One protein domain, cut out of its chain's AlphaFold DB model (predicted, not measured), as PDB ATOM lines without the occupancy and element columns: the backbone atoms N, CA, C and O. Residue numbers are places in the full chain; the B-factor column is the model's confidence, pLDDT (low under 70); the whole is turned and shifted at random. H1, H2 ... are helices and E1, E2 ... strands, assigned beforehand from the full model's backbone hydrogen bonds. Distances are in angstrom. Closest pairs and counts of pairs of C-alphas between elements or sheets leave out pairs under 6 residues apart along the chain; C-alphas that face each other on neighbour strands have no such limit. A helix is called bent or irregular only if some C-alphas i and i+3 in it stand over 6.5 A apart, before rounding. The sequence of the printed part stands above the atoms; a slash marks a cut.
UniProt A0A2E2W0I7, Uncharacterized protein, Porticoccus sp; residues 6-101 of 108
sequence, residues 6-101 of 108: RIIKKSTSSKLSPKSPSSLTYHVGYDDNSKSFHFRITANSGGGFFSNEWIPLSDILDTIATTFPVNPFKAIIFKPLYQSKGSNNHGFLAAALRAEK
ATOM      1  N   ARG A   6       4.354 -10.055   6.700       95.62
ATOM      2  CA  ARG A   6       4.120 -11.256   5.902       95.62
ATOM      3  C   ARG A   6       4.988 -11.190   4.653       95.62
ATOM      4  O   ARG A   6       4.855 -10.271   3.850       95.62
ATOM      5  N   ILE A   7       5.877 -12.165   4.476       97.38
ATOM      6  CA  ILE A   7       6.717 -12.238   3.277       97.38
ATOM      7  C   ILE A   7       5.849 -12.676   2.099       97.38
ATOM      8  O   ILE A   7       5.382 -13.809   2.056       97.38
ATOM      9  N   ILE A   8       5.647 -11.770   1.148       97.06
ATOM     10  CA  ILE A   8       4.900 -12.026  -0.087       97.06
ATOM     11  C   ILE A   8       5.826 -12.617  -1.149       97.06
ATOM     12  O   ILE A   8       5.423 -13.470  -1.934       97.06
ATOM     13  N   LYS A   9       7.091 -12.184  -1.161       97.75
ATOM     14  CA  LYS A   9       8.094 -12.668  -2.108       97.75
ATOM     15  C   LYS A   9       9.475 -12.699  -1.478       97.75
ATOM     16  O   LYS A   9       9.859 -11.774  -0.764       97.75
ATOM     17  N   LYS A  10      10.242 -13.734  -1.813       98.12
ATOM     18  CA  LYS A  10      11.695 -13.807  -1.642       98.12
ATOM     19  C   LYS A  10      12.308 -14.004  -3.021       98.12
ATOM     20  O   LYS A  10      11.897 -14.904  -3.744       98.12
ATOM     21  N   SER A  11      13.262 -13.159  -3.387       97.69
ATOM     22  CA  SER A  11      13.867 -13.181  -4.719       97.69
ATOM     23  C   SER A  11      15.316 -12.708  -4.669       97.69
ATOM     24  O   SER A  11      15.806 -12.255  -3.629       97.69
ATOM     25  N   THR A  12      16.010 -12.840  -5.794       96.75
ATOM     26  CA  THR A  12      17.390 -12.393  -5.968       96.75
ATOM     27  C   THR A  12      17.511 -11.388  -7.101       96.75
ATOM     28  O   THR A  12      16.837 -11.522  -8.119       96.75
ATOM     29  N   SER A  13      18.403 -10.413  -6.953       94.56
ATOM     30  CA  SER A  13      18.760  -9.452  -7.998       94.56
ATOM     31  C   SER A  13      20.271  -9.397  -8.198       94.56
ATOM     32  O   SER A  13      21.050  -9.626  -7.271       94.56
ATOM     33  N   SER A  14      20.707  -9.082  -9.415       91.88
ATOM     34  CA  SER A  14      22.088  -8.663  -9.658       91.88
ATOM     35  C   SER A  14      22.308  -7.267  -9.078       91.88
ATOM     36  O   SER A  14      21.404  -6.428  -9.105       91.88
ATOM     37  N   LYS A  15      23.517  -6.976  -8.588       86.88
ATOM     38  CA  LYS A  15      23.876  -5.606  -8.188       86.88
ATOM     39  C   LYS A  15      23.802  -4.648  -9.383       86.88
ATOM     40  O   LYS A  15      23.955  -5.046 -10.534       86.88
ATOM     41  N   LEU A  16      23.630  -3.354  -9.103       85.62
ATOM     42  CA  LEU A  16      23.630  -2.323 -10.150       85.62
ATOM     43  C   LEU A  16      24.976  -2.197 -10.877       85.62
ATOM     44  O   LEU A  16      25.006  -1.801 -12.039       85.62
ATOM     45  N   SER A  17      26.086  -2.498 -10.196       80.62
ATOM     46  CA  SER A  17      27.417  -2.458 -10.801       80.62
ATOM     47  C   SER A  17      27.660  -3.719 -11.638       80.62
ATOM     48  O   SER A  17      27.677  -4.808 -11.064       80.62
ATOM     49  N   PRO A  18      27.945  -3.599 -12.948       72.12
ATOM     50  CA  PRO A  18      28.241  -4.751 -13.803       72.12
ATOM     51  C   PRO A  18      29.588  -5.415 -13.476       72.12
ATOM     52  O   PRO A  18      29.857  -6.520 -13.925       72.12
ATOM     53  N   LYS A  19      30.444  -4.759 -12.679       71.44
ATOM     54  CA  LYS A  19      31.790  -5.248 -12.335       71.44
ATOM     55  C   LYS A  19      31.803  -6.341 -11.264       71.44
ATOM     56  O   LYS A  19      32.870  -6.845 -10.937       71.44
ATOM     57  N   SER A  20      30.658  -6.672 -10.668       67.38
ATOM     58  CA  SER A  20      30.575  -7.702  -9.635       67.38
ATOM     59  C   SER A  20      29.483  -8.708  -9.992       67.38
ATOM     60  O   SER A  20      28.315  -8.326  -9.987       67.38
ATOM     61  N   PRO A  21      29.816  -9.992 -10.221       76.56
ATOM     62  CA  PRO A  21      28.828 -11.035 -10.513       76.56
ATOM     63  C   PRO A  21      27.997 -11.434  -9.279       76.56
ATOM     64  O   PRO A  21      27.292 -12.437  -9.294       76.56
ATOM     65  N   SER A  22      28.090 -10.672  -8.185       85.25
ATOM     66  CA  SER A  22      27.391 -10.980  -6.946       85.25
ATOM     67  C   SER A  22      25.920 -10.563  -6.980       85.25
ATOM     68  O   SER A  22      25.524  -9.565  -7.589       85.25
ATOM     69  N   SER A  23      25.116 -11.346  -6.275       93.00
ATOM     70  CA  SER A  23      23.677 -11.182  -6.118       93.00
ATOM     71  C   SER A  23      23.302 -10.602  -4.753       93.00
ATOM     72  O   SER A  23      24.031 -10.706  -3.763       93.00
ATOM     73  N   LEU A  24      22.124  -9.994  -4.707       95.75
ATOM     74  CA  LEU A  24      21.424  -9.600  -3.495       95.75
ATOM     75  C   LEU A  24      20.184 -10.473  -3.358       95.75
ATOM     76  O   LEU A  24      19.518 -10.752  -4.351       95.75
ATOM     77  N   THR A  25      19.851 -10.876  -2.140       97.75
ATOM     78  CA  THR A  25      18.536 -11.440  -1.821       97.75
ATOM     79  C   THR A  25      17.703 -10.353  -1.169       97.75
ATOM     80  O   THR A  25      18.190  -9.644  -0.290       97.75
ATOM     81  N   TYR A  26      16.452 -10.222  -1.593       98.31
ATOM     82  CA  TYR A  26      15.511  -9.259  -1.034       98.31
ATOM     83  C   TYR A  26      14.155  -9.909  -0.785       98.31
ATOM     84  O   TYR A  26      13.795 -10.913  -1.410       98.31
ATOM     85  N   HIS A  27      13.412  -9.333   0.155       98.44
ATOM     86  CA  HIS A  27      12.022  -9.688   0.406       98.44
ATOM     87  C   HIS A  27      11.100  -8.536   0.010       98.44
ATOM     88  O   HIS A  27      11.437  -7.374   0.236       98.44
ATOM     89  N   VAL A  28       9.922  -8.893  -0.500       98.12
ATOM     90  CA  VAL A  28       8.744  -8.022  -0.513       98.12
ATOM     91  C   VAL A  28       7.838  -8.486   0.617       98.12
ATOM     92  O   VAL A  28       7.454  -9.657   0.671       98.12
ATOM     93  N   GLY A  29       7.557  -7.585   1.547       97.56
ATOM     94  CA  GLY A  29       6.705  -7.820   2.702       97.56
ATOM     95  C   GLY A  29       5.419  -7.014   2.609       97.56
ATOM     96  O   GLY A  29       5.389  -5.963   1.976       97.56
ATOM     97  N   TYR A  30       4.374  -7.502   3.260       97.62
ATOM     98  CA  TYR A  30       3.172  -6.734   3.545       97.62
ATOM     99  C   TYR A  30       3.054  -6.570   5.057       97.62
ATOM    100  O   TYR A  30       3.175  -7.553   5.792       97.62
ATOM    101  N   ASP A  31       2.873  -5.333   5.503       95.81
ATOM    102  CA  ASP A  31       2.591  -5.015   6.898       95.81
ATOM    103  C   ASP A  31       1.081  -4.870   7.081       95.81
ATOM    104  O   ASP A  31       0.469  -3.961   6.519       95.81
ATOM    105  N   ASP A  32       0.481  -5.764   7.865       92.62
ATOM    106  CA  ASP A  32      -0.962  -5.756   8.116       92.62
ATOM    107  C   ASP A  32      -1.406  -4.543   8.954       92.62
ATOM    108  O   ASP A  32      -2.561  -4.126   8.854       92.62
ATOM    109  N   ASN A  33      -0.494  -3.931   9.723       91.38
ATOM    110  CA  ASN A  33      -0.803  -2.767  10.555       91.38
ATOM    111  C   ASN A  33      -0.930  -1.492   9.717       91.38
ATOM    112  O   ASN A  33      -1.943  -0.797   9.786       91.38
ATOM    113  N   SER A  34       0.084  -1.197   8.897       92.94
ATOM    114  CA  SER A  34       0.070  -0.045   7.984       92.94
ATOM    115  C   SER A  34      -0.653  -0.317   6.661       92.94
ATOM    116  O   SER A  34      -0.829   0.602   5.863       92.94
ATOM    117  N   LYS A  35      -1.078  -1.566   6.416       93.81
ATOM    118  CA  LYS A  35      -1.709  -2.032   5.171       93.81
ATOM    119  C   LYS A  35      -0.900  -1.670   3.923       93.81
ATOM    120  O   LYS A  35      -1.449  -1.200   2.927       93.81
ATOM    121  N   SER A  36       0.417  -1.864   3.977       96.19
ATOM    122  CA  SER A  36       1.318  -1.391   2.923       96.19
ATOM    123  C   SER A  36       2.453  -2.365   2.599       96.19
ATOM    124  O   SER A  36       2.887  -3.186   3.417       96.19
ATOM    125  N   PHE A  37       2.929  -2.291   1.353       97.38
ATOM    126  CA  PHE A  37       4.039  -3.106   0.865       97.38
ATOM    127  C   PHE A  37       5.384  -2.488   1.224       97.38
ATOM    128  O   PHE A  37       5.544  -1.273   1.200       97.38
ATOM    129  N   HIS A  38       6.361  -3.344   1.502       98.19
ATOM    130  CA  HIS A  38       7.703  -2.948   1.902       98.19
ATOM    131  C   HIS A  38       8.769  -3.823   1.250       98.19
ATOM    132  O   HIS A  38       8.535  -4.990   0.930       98.19
ATOM    133  N   PHE A  39       9.972  -3.273   1.123       98.31
ATOM    134  CA  PHE A  39      11.153  -3.959   0.612       98.31
ATOM    135  C   PHE A  39      12.237  -4.032   1.680       98.31
ATOM    136  O   PHE A  39      12.403  -3.104   2.465       98.31
ATOM    137  N   ARG A  40      13.023  -5.109   1.685       97.56
ATOM    138  CA  ARG A  40      14.276  -5.176   2.454       97.56
ATOM    139  C   ARG A  40      15.298  -6.070   1.780       97.56
ATOM    140  O   ARG A  40      14.927  -7.018   1.086       97.56
ATOM    141  N   ILE A  41      16.572  -5.832   2.063       97.75
ATOM    142  CA  ILE A  41      17.670  -6.715   1.662       97.75
ATOM    143  C   ILE A  41      17.928  -7.718   2.782       97.75
ATOM    144  O   ILE A  41      18.028  -7.342   3.943       97.75
ATOM    145  N   THR A  42      18.042  -8.999   2.439       97.38
ATOM    146  CA  THR A  42      18.224 -10.087   3.410       97.38
ATOM    147  C   THR A  42      19.528 -10.852   3.239       97.38
ATOM    148  O   THR A  42      19.950 -11.524   4.177       97.38
ATOM    149  N   ALA A  43      20.189 -10.747   2.083       96.56
ATOM    150  CA  ALA A  43      21.531 -11.285   1.885       96.56
ATOM    151  C   ALA A  43      22.287 -10.549   0.775       96.56
ATOM    152  O   ALA A  43      21.692  -9.983  -0.143       96.56
ATOM    153  N   ASN A  44      23.614 -10.618   0.836       94.81
ATOM    154  CA  ASN A  44      24.529 -10.096  -0.172       94.81
ATOM    155  C   ASN A  44      25.644 -11.126  -0.406       94.81
ATOM    156  O   ASN A  44      26.523 -11.287   0.439       94.81
ATOM    157  N   SER A  45      25.615 -11.820  -1.548       93.62
ATOM    158  CA  SER A  45      26.553 -12.918  -1.836       93.62
ATOM    159  C   SER A  45      27.975 -12.449  -2.143       93.62
ATOM    160  O   SER A  45      28.912 -13.231  -2.059       93.62
ATOM    161  N   GLY A  46      28.164 -11.164  -2.449       87.00
ATOM    162  CA  GLY A  46      29.491 -10.578  -2.660       87.00
ATOM    163  C   GLY A  46      30.185 -10.136  -1.374       87.00
ATOM    164  O   GLY A  46      31.206  -9.460  -1.460       87.00
ATOM    165  N   GLY A  47      29.608 -10.434  -0.205       85.06
ATOM    166  CA  GLY A  47      30.078  -9.932   1.083       85.06
ATOM    167  C   GLY A  47      29.831  -8.432   1.279       85.06
ATOM    168  O   GLY A  47      29.330  -7.729   0.398       85.06
ATOM    169  N   GLY A  48      30.184  -7.934   2.462       87.19
ATOM    170  CA  GLY A  48      29.972  -6.542   2.861       87.19
ATOM    171  C   GLY A  48      28.607  -6.285   3.502       87.19
ATOM    172  O   GLY A  48      27.635  -7.014   3.292       87.19
ATOM    173  N   PHE A  49      28.553  -5.224   4.303       91.50
ATOM    174  CA  PHE A  49      27.383  -4.878   5.101       91.50
ATOM    175  C   PHE A  49      26.218  -4.379   4.242       91.50
ATOM    176  O   PHE A  49      26.401  -3.684   3.241       91.50
ATOM    177  N   PHE A  50      25.011  -4.715   4.681       94.44
ATOM    178  CA  PHE A  50      23.749  -4.204   4.165       94.44
ATOM    179  C   PHE A  50      22.802  -3.980   5.342       94.44
ATOM    180  O   PHE A  50      22.971  -4.580   6.406       94.44
ATOM    181  N   SER A  51      21.800  -3.132   5.145       95.69
ATOM    182  CA  SER A  51      20.701  -3.010   6.095       95.69
ATOM    183  C   SER A  51      19.542  -3.932   5.747       95.69
ATOM    184  O   SER A  51      19.142  -4.034   4.587       95.69
ATOM    185  N   ASN A  52      18.992  -4.563   6.783       95.50
ATOM    186  CA  ASN A  52      17.788  -5.389   6.725       95.50
ATOM    187  C   ASN A  52      16.525  -4.597   7.137       95.50
ATOM    188  O   ASN A  52      15.508  -5.189   7.496       95.50
ATOM    189  N   GLU A  53      16.607  -3.261   7.127       96.69
ATOM    190  CA  GLU A  53      15.472  -2.358   7.339       96.69
ATOM    191  C   GLU A  53      14.376  -2.592   6.292       96.69
ATOM    192  O   GLU A  53      14.654  -2.792   5.107       96.69
ATOM    193  N   TRP A  54      13.126  -2.545   6.750       97.44
ATOM    194  CA  TRP A  54      11.957  -2.505   5.883       97.44
ATOM    195  C   TRP A  54      11.736  -1.079   5.391       97.44
ATOM    196  O   TRP A  54      11.543  -0.177   6.197       97.44
ATOM    197  N   ILE A  55      11.736  -0.899   4.073       97.88
ATOM    198  CA  ILE A  55      11.500   0.383   3.413       97.88
ATOM    199  C   ILE A  55      10.102   0.361   2.784       97.88
ATOM    200  O   ILE A  55       9.847  -0.529   1.961       97.88
ATOM    201  N   PRO A  56       9.193   1.284   3.152       97.56
ATOM    202  CA  PRO A  56       7.851   1.348   2.582       97.56
ATOM    203  C   PRO A  56       7.877   1.632   1.080       97.56
ATOM    204  O   PRO A  56       8.643   2.466   0.600       97.56
ATOM    205  N   LEU A  57       7.013   0.956   0.320       97.62
ATOM    206  CA  LEU A  57       6.848   1.222  -1.109       97.62
ATOM    207  C   LEU A  57       6.303   2.635  -1.356       97.62
ATOM    208  O   LEU A  57       6.698   3.253  -2.339       97.62
ATOM    209  N   SER A  58       5.453   3.157  -0.465       96.88
ATOM    210  CA  SER A  58       4.970   4.544  -0.517       96.88
ATOM    211  C   SER A  58       6.132   5.530  -0.565       96.88
ATOM    212  O   SER A  58       6.256   6.286  -1.519       96.88
ATOM    213  N   ASP A  59       7.053   5.428   0.389       97.44
ATOM    214  CA  ASP A  59       8.160   6.369   0.538       97.44
ATOM    215  C   ASP A  59       9.126   6.279  -0.650       97.44
ATOM    216  O   ASP A  59       9.697   7.279  -1.088       97.44
ATOM    217  N   ILE A  60       9.286   5.077  -1.216       96.69
ATOM    218  CA  ILE A  60      10.043   4.855  -2.454       96.69
ATOM    219  C   ILE A  60       9.391   5.601  -3.621       96.69
ATOM    220  O   ILE A  60      10.090   6.301  -4.356       96.69
ATOM    221  N   LEU A  61       8.078   5.451  -3.801       94.44
ATOM    222  CA  LEU A  61       7.334   6.099  -4.880       94.44
ATOM    223  C   LEU A  61       7.323   7.624  -4.717       94.44
ATOM    224  O   LEU A  61       7.591   8.325  -5.690       94.44
ATOM    225  N   ASP A  62       7.126   8.131  -3.502       94.81
ATOM    226  CA  ASP A  62       7.156   9.565  -3.197       94.81
ATOM    227  C   ASP A  62       8.545  10.168  -3.444       94.81
ATOM    228  O   ASP A  62       8.675  11.252  -4.022       94.81
ATOM    229  N   THR A  63       9.607   9.440  -3.082       94.31
ATOM    230  CA  THR A  63      10.996   9.830  -3.374       94.31
ATOM    231  C   THR A  63      11.237   9.935  -4.880       94.31
ATOM    232  O   THR A  63      11.876  10.887  -5.343       94.31
ATOM    233  N   ILE A  64      10.720   8.976  -5.659       91.81
ATOM    234  CA  ILE A  64      10.806   9.011  -7.125       91.81
ATOM    235  C   ILE A  64      10.018  10.208  -7.657       91.81
ATOM    236  O   ILE A  64      10.596  11.010  -8.381       91.81
ATOM    237  N   ALA A  65       8.754  10.378  -7.268       89.69
ATOM    238  CA  ALA A  65       7.889  11.454  -7.754       89.69
ATOM    239  C   ALA A  65       8.460  12.851  -7.457       89.69
ATOM    240  O   ALA A  65       8.445  13.727  -8.319       89.69
ATOM    241  N   THR A  66       9.039  13.040  -6.269       87.75
ATOM    242  CA  THR A  66       9.649  14.316  -5.859       87.75
ATOM    243  C   THR A  66      10.930  14.618  -6.638       87.75
ATOM    244  O   THR A  66      11.240  15.778  -6.906       87.75
ATOM    245  N   THR A  67      11.688  13.587  -7.022       80.69
ATOM    246  CA  THR A  67      12.960  13.767  -7.738       80.69
ATOM    247  C   THR A  67      12.793  13.751  -9.260       80.69
ATOM    248  O   THR A  67      13.647  14.266  -9.983       80.69
ATOM    249  N   PHE A  68      11.712  13.151  -9.763       68.62
ATOM    250  CA  PHE A  68      11.537  12.788 -11.165       68.62
ATOM    251  C   PHE A  68      10.243  13.346 -11.761       68.62
ATOM    252  O   PHE A  68       9.273  12.610 -11.938       68.62
ATOM    253  N   PRO A  69      10.223  14.620 -12.172       63.34
ATOM    254  CA  PRO A  69       9.200  15.056 -13.108       63.34
ATOM    255  C   PRO A  69       9.616  14.840 -14.577       63.34
ATOM    256  O   PRO A  69       8.732  14.730 -15.419       63.34
ATOM    257  N   VAL A  70      10.924  14.772 -14.921       64.12
ATOM    258  CA  VAL A  70      11.366  14.830 -16.344       64.12
ATOM    259  C   VAL A  70      12.631  14.016 -16.719       64.12
ATOM    260  O   VAL A  70      12.740  13.603 -17.870       64.12
ATOM    261  N   ASN A  71      13.585  13.738 -15.813       72.75
ATOM    262  CA  ASN A  71      14.924  13.225 -16.187       72.75
ATOM    263  C   ASN A  71      15.395  11.998 -15.388       72.75
ATOM    264  O   ASN A  71      15.124  11.954 -14.192       72.75
ATOM    265  N   PRO A  72      16.215  11.094 -15.983       86.50
ATOM    266  CA  PRO A  72      16.824   9.926 -15.328       86.50
ATOM    267  C   PRO A  72      17.367  10.211 -13.916       86.50
ATOM    268  O   PRO A  72      18.089  11.188 -13.713       86.50
ATOM    269  N   PHE A  73      17.103   9.329 -12.945       89.88
ATOM    270  CA  PHE A  73      17.601   9.479 -11.572       89.88
ATOM    271  C   PHE A  73      18.746   8.514 -11.246       89.88
ATOM    272  O   PHE A  73      18.877   7.426 -11.807       89.88
ATOM    273  N   LYS A  74      19.576   8.901 -10.274       91.56
ATOM    274  CA  LYS A  74      20.592   8.023  -9.677       91.56
ATOM    275  C   LYS A  74      20.025   7.365  -8.424       91.56
ATOM    276  O   LYS A  74      19.325   8.009  -7.654       91.56
ATOM    277  N   ALA A  75      20.439   6.134  -8.128       93.50
ATOM    278  CA  ALA A  75      20.001   5.404  -6.931       93.50
ATOM    279  C   ALA A  75      20.297   6.115  -5.592       93.50
ATOM    280  O   ALA A  75      19.784   5.699  -4.562       93.50
ATOM    281  N   ILE A  76      21.138   7.157  -5.579       94.38
ATOM    282  CA  ILE A  76      21.453   7.944  -4.377       94.38
ATOM    283  C   ILE A  76      20.219   8.630  -3.769       94.38
ATOM    284  O   ILE A  76      20.231   8.913  -2.575       94.38
ATOM    285  N   ILE A  77      19.149   8.836  -4.550       94.31
ATOM    286  CA  ILE A  77      17.901   9.449  -4.069       94.31
ATOM    287  C   ILE A  77      17.254   8.644  -2.939       94.31
ATOM    288  O   ILE A  77      16.586   9.219  -2.097       94.31
ATOM    289  N   PHE A  78      17.507   7.333  -2.869       95.69
ATOM    290  CA  PHE A  78      16.962   6.461  -1.825       95.69
ATOM    291  C   PHE A  78      17.788   6.461  -0.537       95.69
ATOM    292  O   PHE A  78      17.430   5.789   0.425       95.69
ATOM    293  N   LYS A  79      18.921   7.170  -0.495       95.56
ATOM    294  CA  LYS A  79      19.771   7.230   0.700       95.56
ATOM    295  C   LYS A  79      19.028   7.747   1.943       95.56
ATOM    296  O   LYS A  79      19.232   7.139   2.990       95.56
ATOM    297  N   PRO A  80      18.176   8.789   1.865       95.19
ATOM    298  CA  PRO A  80      17.433   9.287   3.023       95.19
ATOM    299  C   PRO A  80      16.399   8.305   3.589       95.19
ATOM    300  O   PRO A  80      15.984   8.482   4.727       95.19
ATOM    301  N   LEU A  81      16.004   7.269   2.834       96.44
ATOM    302  CA  LEU A  81      15.041   6.261   3.298       96.44
ATOM    303  C   LEU A  81      15.622   5.317   4.361       96.44
ATOM    304  O   LEU A  81      14.875   4.613   5.030       96.44
ATOM    305  N   TYR A  82      16.948   5.275   4.504       96.56
ATOM    306  CA  TYR A  82      17.631   4.402   5.453       96.56
ATOM    307  C   TYR A  82      18.054   5.164   6.706       96.56
ATOM    308  O   TYR A  82      18.693   6.213   6.618       96.56
ATOM    309  N   GLN A  83      17.801   4.577   7.876       94.50
ATOM    310  CA  GLN A  83      18.365   5.059   9.138       94.50
ATOM    311  C   GLN A  83      19.821   4.608   9.296       94.50
ATOM    312  O   GLN A  83      20.668   5.336   9.822       94.50
ATOM    313  N   SER A  84      20.142   3.395   8.837       90.44
ATOM    314  CA  SER A  84      21.511   2.884   8.899       90.44
ATOM    315  C   SER A  84      22.467   3.629   7.963       90.44
ATOM    316  O   SER A  84      22.157   3.988   6.827       90.44
ATOM    317  N   LYS A  85      23.717   3.773   8.412       79.00
ATOM    318  CA  LYS A  85      24.781   4.491   7.690       79.00
ATOM    319  C   LYS A  85      25.460   3.658   6.587       79.00
ATOM    320  O   LYS A  85      26.584   3.962   6.192       79.00
ATOM    321  N   GLY A  86      24.814   2.597   6.095       84.38
ATOM    322  CA  GLY A  86      25.383   1.715   5.073       84.38
ATOM    323  C   GLY A  86      25.532   2.429   3.728       84.38
ATOM    324  O   GLY A  86      24.539   2.781   3.094       84.38
ATOM    325  N   SER A  87      26.771   2.604   3.255       86.00
ATOM    326  CA  SER A  87      27.078   3.421   2.069       86.00
ATOM    327  C   SER A  87      26.402   2.949   0.781       86.00
ATOM    328  O   SER A  87      26.204   3.759  -0.113       86.00
ATOM    329  N   ASN A  88      26.038   1.665   0.689       92.75
ATOM    330  CA  ASN A  88      25.510   1.052  -0.533       92.75
ATOM    331  C   ASN A  88      24.018   0.687  -0.462       92.75
ATOM    332  O   ASN A  88      23.472   0.208  -1.457       92.75
ATOM    333  N   ASN A  89      23.343   0.920   0.671       95.31
ATOM    334  CA  ASN A  89      21.954   0.490   0.883       95.31
ATOM    335  C   ASN A  89      21.005   1.026  -0.199       95.31
ATOM    336  O   ASN A  89      20.236   0.269  -0.785       95.31
ATOM    337  N   HIS A  90      21.142   2.306  -0.547       95.44
ATOM    338  CA  HIS A  90      20.357   2.952  -1.598       95.44
ATOM    339  C   HIS A  90      20.520   2.266  -2.973       95.44
ATOM    340  O   HIS A  90      19.568   2.132  -3.739       95.44
ATOM    341  N   GLY A  91      21.728   1.781  -3.282       95.06
ATOM    342  CA  GLY A  91      22.023   1.052  -4.513       95.06
ATOM    343  C   GLY A  91      21.484  -0.376  -4.487       95.06
ATOM    344  O   GLY A  91      21.035  -0.882  -5.515       95.06
ATOM    345  N   PHE A  92      21.491  -1.020  -3.319       96.06
ATOM    346  CA  PHE A  92      20.914  -2.350  -3.134       96.06
ATOM    347  C   PHE A  92      19.389  -2.330  -3.255       96.06
ATOM    348  O   PHE A  92      18.830  -3.182  -3.943       96.06
ATOM    349  N   LEU A  93      18.728  -1.322  -2.678       97.19
ATOM    350  CA  LEU A  93      17.296  -1.108  -2.871       97.19
ATOM    351  C   LEU A  93      16.969  -0.928  -4.352       97.19
ATOM    352  O   LEU A  93      16.132  -1.639  -4.896       97.19
ATOM    353  N   ALA A  94      17.698  -0.046  -5.034       96.00
ATOM    354  CA  ALA A  94      17.488   0.193  -6.453       96.00
ATOM    355  C   ALA A  94      17.704  -1.067  -7.318       96.00
ATOM    356  O   ALA A  94      16.989  -1.270  -8.297       96.00
ATOM    357  N   ALA A  95      18.637  -1.952  -6.950       95.62
ATOM    358  CA  ALA A  95      18.804  -3.248  -7.610       95.62
ATOM    359  C   ALA A  95      17.575  -4.160  -7.442       95.62
ATOM    360  O   ALA A  95      17.151  -4.797  -8.405       95.62
ATOM    361  N   ALA A  96      16.996  -4.223  -6.238       97.00
ATOM    362  CA  ALA A  96      15.772  -4.984  -5.978       97.00
ATOM    363  C   ALA A  96      14.571  -4.421  -6.758       97.00
ATOM    364  O   ALA A  96      13.866  -5.171  -7.427       97.00
ATOM    365  N   LEU A  97      14.384  -3.098  -6.752       96.62
ATOM    366  CA  LEU A  97      13.289  -2.434  -7.473       96.62
ATOM    367  C   LEU A  97      13.400  -2.615  -8.996       96.62
ATOM    368  O   LEU A  97      12.397  -2.866  -9.666       96.62
ATOM    369  N   ARG A  98      14.624  -2.572  -9.544       94.81
ATOM    370  CA  ARG A  98      14.888  -2.893 -10.955       94.81
ATOM    371  C   ARG A  98      14.523  -4.342 -11.287       94.81
ATOM    372  O   ARG A  98      13.980  -4.594 -12.358       94.81
ATOM    373  N   ALA A  99      14.813  -5.293 -10.398       95.25
ATOM    374  CA  ALA A  99      14.457  -6.699 -10.606       95.25
ATOM    375  C   ALA A  99      12.934  -6.923 -10.622       95.25
ATOM    376  O   ALA A  99      12.452  -7.770 -11.371       95.25
ATOM    377  N   GLU A 100      12.179  -6.116  -9.872       95.62
ATOM    378  CA  GLU A 100      10.710  -6.069  -9.930       95.62
ATOM    379  C   GLU A 100      10.160  -5.200 -11.076       95.62
ATOM    380  O   GLU A 100       8.950  -5.045 -11.199       95.62
ATOM    381  N   LYS A 101      11.028  -4.649 -11.937       93.50
ATOM    382  CA  LYS A 101      10.658  -3.815 -13.094       93.50
ATOM    383  C   LYS A 101       9.831  -2.572 -12.737       93.50
ATOM    384  O   LYS A 101       9.073  -2.083 -13.568       93.50
TER     385      LYS A 101
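What this domain is: This is residues 6 to 101 of the 108 residues of an uncharacterized protein of Porticoccus sp (UniProt A0A2E2W0I7). A strongly twisted sheet of three strands, E1, E2 and E3, forms a wall, and the helix H3 crosses one of its faces. H1 begins beside E3 and runs away from the sheet, and H2, beyond H3 from the sheet, packs on both H1 and H3. The printed part has 96 residues with three named strands and then three named helices, in the order E1 E2 E3 H1 H2 H3; the sheet, in that order E1 - E2 - E3, is antiparallel, and the class is mixed, helices and strands. The whole is compact, with a radius of gyration of the C-alphas of 13.0 A, and rounded, spanning 35 by 34 by 26 A.

Where its parts are: Find C-alpha 6 at (4.120, -11.256, 5.902); from there strand E1, residues 6 to 14, runs 23.9 A. Next come E2, residues 23 to 31, 25.5 A long, and E3, residues 36 to 44, 25.0 A long. Look for C-alpha 57 at (6.848, 1.222, -1.109), where helix H1, residues 57 to 67, begins its 15.4 A. H2, residues 75 to 81, is 11.4 A long and irregular: C-alphas 77 and 80 are 7.1 A apart. H3, residues 89 to 99, runs 15.5 A and ends with C-alpha 99 at (14.457, -6.699, -10.606).

How they stand to each other: Begin at the sheet, a meander, each strand the antiparallel neighbour of the one before. In the hairpin of E1 and E2, look at N 8 and O 28, 2.8 A apart and within hydrogen-bond range; in the hairpin of E2 and E3, at N 29 and O 38, also 2.8 A. H3 is on one face of the sheet, two layers in all, at a height over the sheet of 8.0 A. It is only just over E1, E2 and E3, with 3 C-alphas falling on each, and runs across the strands, at 88 degrees to E1 on the local plane. The closest C-alphas of E1 and H3 are those of Ser 13 and Ala 99, 5.7 A apart. H2 touches H3 at a steep tilt of 63 degrees, opposite ways; their closest C-alphas, of Phe 78 and His 90, are 4.9 A apart. H2 also touches H1, closest at the C-alphas of Thr 63 and Ile 77, 7.0 A. H1 is on the sheet but only just at the sheet's level, with a height of 3.5 A, and is apart from H3. In H1 and H3 every O i to N i+4 pair is within hydrogen-bond range; H2 has 0 of 3, and 3 of 4 O i to N i+3 pairs.

The domain as a whole: The C-alphas of Lys 19 and Asn 33 are the two farthest apart, at 39.9 A. The printed part has no cut. The link from E3 to H1, residues 45 to 56, is long; its residues 55 to 56 pair antiparallel with residues 38 to 39 of E3. The mean pLDDT of the printed part is 91.9; look for values under 70 at residue 20 and residues 68 to 70 of this model.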